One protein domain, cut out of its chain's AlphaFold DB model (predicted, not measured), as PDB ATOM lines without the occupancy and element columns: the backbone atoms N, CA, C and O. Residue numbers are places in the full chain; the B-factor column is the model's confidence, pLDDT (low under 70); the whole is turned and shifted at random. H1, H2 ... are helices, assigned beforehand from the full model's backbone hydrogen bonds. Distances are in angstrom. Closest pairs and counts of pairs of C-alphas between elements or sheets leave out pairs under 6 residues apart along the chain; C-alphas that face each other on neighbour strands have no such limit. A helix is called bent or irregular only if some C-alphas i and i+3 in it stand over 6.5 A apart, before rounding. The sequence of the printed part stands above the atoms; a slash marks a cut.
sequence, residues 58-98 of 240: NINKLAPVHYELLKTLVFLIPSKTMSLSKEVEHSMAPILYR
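AT A GLANCE: This is residues 58 to 98 of the 240 residues of an uncharacterized protein of Cryptococcus amylolentus CBS 6273 (UniProt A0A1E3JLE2). Two helices, H1 and H3, meet near their last residues as a wide V, and the short helix H2 packs on the later part of H1, in the turn that leads from one to the other. Residues 58 to 66, of which 63 to 66 belong to H1, stick out from this small body as an arm. The printed part has 41 residues with three named helices, H1, H2 and H3 in that order, and no named strand; the class is all helix. It is compact, with a radius of gyration of the C-alphas of 10.1 A, yet elongated, spanning 30 by 17 by 16 A.

IN THESE COORDINATES: H1, residues 63 to 76, begins at C-alpha 63 (127.188, 113.627, 110.690) and is 20.0 A long from first to last C-alpha. H2 is residues 78 to 81. H3, residues 86 to 96, is 14.7 A long and ends at C-alpha 96 (110.714, 105.372, 115.878). H3 is only just irregular: C-alphas 91 and 94 are 6.6 A apart.

HOW THE PARTS SIT: H1 touches H2 with residues 70 to 74 alone; the closest C-alphas, of Val 74 and Thr 81, are 5.4 A apart. H1 touches H3 with residues 70 to 75 alone, the closest C-alphas being those of Val 74 and Leu 96, 6.5 A apart. H1 and H3 run the same way at a steep tilt of 62 degrees. H2 and H3 only just touch, with 3 pairs of C-alphas within 8 A, the closest being Thr 81 and Val 88 at 7.4 A. O i to N i+4 pairs are within hydrogen-bond range in 9 of 10 cases in H1 and 5 of 7 in H3; H2 is too short for such a pair.

THE WHOLE: The two C-alphas farthest apart, of Asn 58 and Tyr 97, are 31.6 A apart. Without the stretch that stands free, the body spans 17 by 17 by 16 A. The printed part has no cut, and the links H1 to H2 and H2 to H3 are tight. The mean pLDDT of the printed part is 89.9, and no printed residue is under 70.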
ATOM      1  N   ASN A  58     135.663 118.601 109.371       76.12
ATOM      2  CA  ASN A  58     135.953 117.199 109.674       76.12
ATOM      3  C   ASN A  58     134.883 116.568 110.578       76.12
ATOM      4  O   ASN A  58     134.536 115.410 110.375       76.12
ATOM      5  N   ILE A  59     134.312 117.330 111.514       72.81
ATOM      6  CA  ILE A  59     133.201 116.878 112.367       72.81
ATOM      7  C   ILE A  59     131.931 116.672 111.533       72.81
ATOM      8  O   ILE A  59     131.256 115.656 111.678       72.81
ATOM      9  N   ASN A  60     131.640 117.567 110.586       79.56
ATOM     10  CA  ASN A  60     130.472 117.447 109.710       79.56
ATOM     11  C   ASN A  60     130.520 116.195 108.822       79.56
ATOM     12  O   ASN A  60     129.475 115.617 108.530       79.56
ATOM     13  N   LYS A  61     131.713 115.708 108.450       83.19
ATOM     14  CA  LYS A  61     131.860 114.421 107.742       83.19
ATOM     15  C   LYS A  61     131.377 113.225 108.570       83.19
ATOM     16  O   LYS A  61     131.030 112.201 107.992       83.19
ATOM     17  N   LEU A  62     131.329 113.350 109.899       82.94
ATOM     18  CA  LEU A  62     130.815 112.318 110.803       82.94
ATOM     19  C   LEU A  62     129.298 112.409 111.009       82.94
ATOM     20  O   LEU A  62     128.724 111.491 111.591       82.94
ATOM     21  N   ALA A  63     128.630 113.459 110.521       83.06
ATOM     22  CA  ALA A  63     127.188 113.627 110.690       83.06
ATOM     23  C   ALA A  63     126.360 112.433 110.162       83.06
ATOM     24  O   ALA A  63     125.463 111.993 110.885       83.06
ATOM     25  N   PRO A  64     126.664 111.831 108.989       88.06
ATOM     26  CA  PRO A  64     125.951 110.640 108.525       88.06
ATOM     27  C   PRO A  64     126.144 109.439 109.458       88.06
ATOM     28  O   PRO A  64     125.188 108.737 109.771       88.06
ATOM     29  N   VAL A  65     127.367 109.237 109.958       90.06
ATOM     30  CA  VAL A  65     127.684 108.143 110.889       90.06
ATOM     31  C   VAL A  65     126.938 108.336 112.207       90.06
ATOM     32  O   VAL A  65     126.317 107.405 112.715       90.06
ATOM     33  N   HIS A  66     126.936 109.559 112.737       88.81
ATOM     34  CA  HIS A  66     126.190 109.910 113.941       88.81
ATOM     35  C   HIS A  66     124.683 109.663 113.770       88.81
ATOM     36  O   HIS A  66     124.039 109.112 114.659       88.81
ATOM     37  N   TYR A  67     124.123 110.008 112.610       90.44
ATOM     38  CA  TYR A  67     122.712 109.782 112.305       90.44
ATOM     39  C   TYR A  67     122.344 108.289 112.251       90.44
ATOM     40  O   TYR A  67     121.331 107.891 112.827       90.44
ATOM     41  N   GLU A  68     123.176 107.442 111.640       93.44
ATOM     42  CA  GLU A  68     122.952 105.986 111.618       93.44
ATOM     43  C   GLU A  68     123.088 105.341 113.007       93.44
ATOM     44  O   GLU A  68     122.312 104.447 113.370       93.44
ATOM     45  N   LEU A  69     124.013 105.835 113.836       93.31
ATOM     46  CA  LEU A  69     124.106 105.419 115.236       93.31
ATOM     47  C   LEU A  69     122.834 105.783 116.006       93.31
ATOM     48  O   LEU A  69     122.276 104.929 116.695       93.31
ATOM     49  N   LEU A  70     122.326 107.011 115.855       94.50
ATOM     50  CA  LEU A  70     121.083 107.437 116.501       94.50
ATOM     51  C   LEU A  70     119.878 106.598 116.062       94.50
ATOM     52  O   LEU A  70     119.087 106.198 116.917       94.50
ATOM     53  N   LYS A  71     119.763 106.263 114.771       94.75
ATOM     54  CA  LYS A  71     118.723 105.342 114.276       94.75
ATOM     55  C   LYS A  71     118.791 103.985 114.962       94.75
ATOM     56  O   LYS A  71     117.773 103.450 115.385       94.75
ATOM     57  N   THR A  72     119.987 103.428 115.095       94.06
ATOM     58  CA  THR A  72     120.162 102.128 115.748       94.06
ATOM     59  C   THR A  72     119.788 102.215 117.230       94.06
ATOM     60  O   THR A  72     119.019 101.404 117.748       94.06
ATOM     61  N   LEU A  73     120.269 103.253 117.916       94.25
ATOM     62  CA  LEU A  73     120.012 103.465 119.336       94.25
ATOM     63  C   LEU A  73     118.544 103.764 119.637       94.25
ATOM     64  O   LEU A  73     118.071 103.385 120.709       94.25
ATOM     65  N   VAL A  74     117.806 104.443 118.754       94.06
ATOM     66  CA  VAL A  74     116.396 104.757 119.026       94.06
ATOM     67  C   VAL A  74     115.531 103.497 119.057       94.06
ATOM     68  O   VAL A  74     114.596 103.444 119.845       94.06
ATOM     69  N   PHE A  75     115.872 102.452 118.298       91.38
ATOM     70  CA  PHE A  75     115.168 101.169 118.379       91.38
ATOM     71  C   PHE A  75     115.605 100.316 119.575       91.38
ATOM     72  O   PHE A  75     114.780  99.612 120.151       91.38
ATOM     73  N   LEU A  76     116.875 100.398 119.988       92.44
ATOM     74  CA  LEU A  76     117.403  99.609 121.110       92.44
ATOM     75  C   LEU A  76     117.046 100.193 122.483       92.44
ATOM     76  O   LEU A  76     116.659  99.464 123.394       92.44
ATOM     77  N   ILE A  77     117.200 101.508 122.652       91.69
ATOM     78  CA  ILE A  77     117.001 102.222 123.923       91.69
ATOM     79  C   ILE A  77     116.216 103.537 123.730       91.69
ATOM     80  O   ILE A  77     116.711 104.611 124.092       91.69
ATOM     81  N   PRO A  78     114.964 103.483 123.227       87.88
ATOM     82  CA  PRO A  78     114.229 104.661 122.761       87.88
ATOM     83  C   PRO A  78     114.178 105.806 123.774       87.88
ATOM     84  O   PRO A  78     114.508 106.942 123.448       87.88
ATOM     85  N   SER A  79     113.825 105.511 125.030       86.12
ATOM     86  CA  SER A  79     113.679 106.547 126.060       86.12
ATOM     87  C   SER A  79     114.979 107.299 126.343       86.12
ATOM     88  O   SER A  79     114.921 108.489 126.636       86.12
ATOM     89  N   LYS A  80     116.135 106.625 126.281       89.44
ATOM     90  CA  LYS A  80     117.438 107.259 126.524       89.44
ATOM     91  C   LYS A  80     117.846 108.094 125.318       89.44
ATOM     92  O   LYS A  80     118.182 109.262 125.482       89.44
ATOM     93  N   THR A  81     117.733 107.534 124.116       91.12
ATOM     94  CA  THR A  81     118.078 108.226 122.867       91.12
ATOM     95  C   THR A  81     117.248 109.492 122.675       91.12
ATOM     96  O   THR A  81     117.798 110.556 122.416       91.12
ATOM     97  N   MET A  82     115.935 109.410 122.894       89.00
ATOM     98  CA  MET A  82     115.024 110.552 122.758       89.00
ATOM     99  C   MET A  82     115.263 111.645 123.813       89.00
ATOM    100  O   MET A  82     114.846 112.777 123.610       89.00
ATOM    101  N   SER A  83     115.938 111.329 124.924       88.62
ATOM    102  CA  SER A  83     116.274 112.298 125.978       88.62
ATOM    103  C   SER A  83     117.615 113.013 125.784       88.62
ATOM    104  O   SER A  83     117.941 113.887 126.583       88.62
ATOM    105  N   LEU A  84     118.393 112.663 124.749       90.38
ATOM    106  CA  LEU A  84     119.718 113.250 124.513       90.38
ATOM    107  C   LEU A  84     119.646 114.750 124.195       90.38
ATOM    108  O   LEU A  84     120.409 115.533 124.754       90.38
ATOM    109  N   SER A  85     118.739 115.151 123.302       91.56
ATOM    110  CA  SER A  85     118.443 116.555 123.002       91.56
ATOM    111  C   SER A  85     117.091 116.683 122.292       91.56
ATOM    112  O   SER A  85     116.554 115.695 121.785       91.56
ATOM    113  N   LYS A  86     116.553 117.907 122.202       88.50
ATOM    114  CA  LYS A  86     115.309 118.178 121.458       88.50
ATOM    115  C   LYS A  86     115.461 117.913 119.960       88.50
ATOM    116  O   LYS A  86     114.519 117.476 119.311       88.50
ATOM    117  N   GLU A  87     116.641 118.163 119.404       89.88
ATOM    118  CA  GLU A  87     116.967 117.918 117.999       89.88
ATOM    119  C   GLU A  87     117.025 116.415 117.704       89.88
ATOM    120  O   GLU A  87     116.520 115.960 116.674       89.88
ATOM    121  N   VAL A  88     117.580 115.619 118.628       92.38
ATOM    122  CA  VAL A  88     117.540 114.152 118.537       92.38
ATOM    123  C   VAL A  88     116.098 113.661 118.630       92.38
ATOM    124  O   VAL A  88     115.673 112.881 117.784       92.38
ATOM    125  N   GLU A  89     115.320 114.163 119.591       90.50
ATOM    126  CA  GLU A  89     113.897 113.832 119.728       90.50
ATOM    127  C   GLU A  89     113.129 114.138 118.429       90.50
ATOM    128  O   GLU A  89     112.425 113.280 117.895       90.50
ATOM    129  N   HIS A  90     113.320 115.331 117.862       91.94
ATOM    130  CA  HIS A  90     112.639 115.767 116.645       91.94
ATOM    131  C   HIS A  90     113.041 114.959 115.403       91.94
ATOM    132  O   HIS A  90     112.188 114.645 114.575       91.94
ATOM    133  N   SER A  91     114.320 114.601 115.275       91.94
ATOM    134  CA  SER A  91     114.825 113.839 114.127       91.94
ATOM    135  C   SER A  91     114.509 112.344 114.208       91.94
ATOM    136  O   SER A  91     114.289 111.712 113.173       91.94
ATOM    137  N   MET A  92     114.469 111.770 115.415       94.94
ATOM    138  CA  MET A  92     114.285 110.332 115.625       94.94
ATOM    139  C   MET A  92     112.830 109.927 115.870       94.94
ATOM    140  O   MET A  92     112.468 108.800 115.526       94.94
ATOM    141  N   ALA A  93     111.966 110.812 116.388       92.81
ATOM    142  CA  ALA A  93     110.542 110.505 116.563       92.81
ATOM    143  C   ALA A  93     109.869 110.004 115.269       92.81
ATOM    144  O   ALA A  93     109.205 108.968 115.329       92.81
ATOM    145  N   PRO A  94     110.068 110.629 114.090       94.75
ATOM    146  CA  PRO A  94     109.461 110.135 112.857       94.75
ATOM    147  C   PRO A  94     109.925 108.735 112.455       94.75
ATOM    148  O   PRO A  94     109.201 108.038 111.753       94.75
ATOM    149  N   ILE A  95     111.125 108.329 112.874       94.25
ATOM    150  CA  ILE A  95     111.706 107.019 112.565       94.25
ATOM    151  C   ILE A  95     111.145 105.970 113.523       94.25
ATOM    152  O   ILE A  95     110.638 104.943 113.079       94.25
ATOM    153  N   LEU A  96     111.189 106.264 114.824       93.19
ATOM    154  CA  LEU A  96     110.714 105.372 115.878       93.19
ATOM    155  C   LEU A  96     109.213 105.083 115.761       93.19
ATOM    156  O   LEU A  96     108.788 103.953 115.970       93.19
ATOM    157  N   TYR A  97     108.413 106.098 115.428       93.31
ATOM    158  CA  TYR A  97     106.955 105.991 115.368       93.31
ATOM    159  C   TYR A  97     106.422 105.674 113.962       93.31
ATOM    160  O   TYR A  97     105.218 105.743 113.746       93.31
ATOM    161  N   ARG A  98     107.279 105.324 112.990       94.69
ATOM    162  CA  ARG A  98     106.847 105.044 111.607       94.69
ATOM    163  C   ARG A  98     106.037 103.751 111.474       94.69
ATOM    164  O   ARG A  98     105.043 103.734 110.748       94.69
TER     165      ARG A  98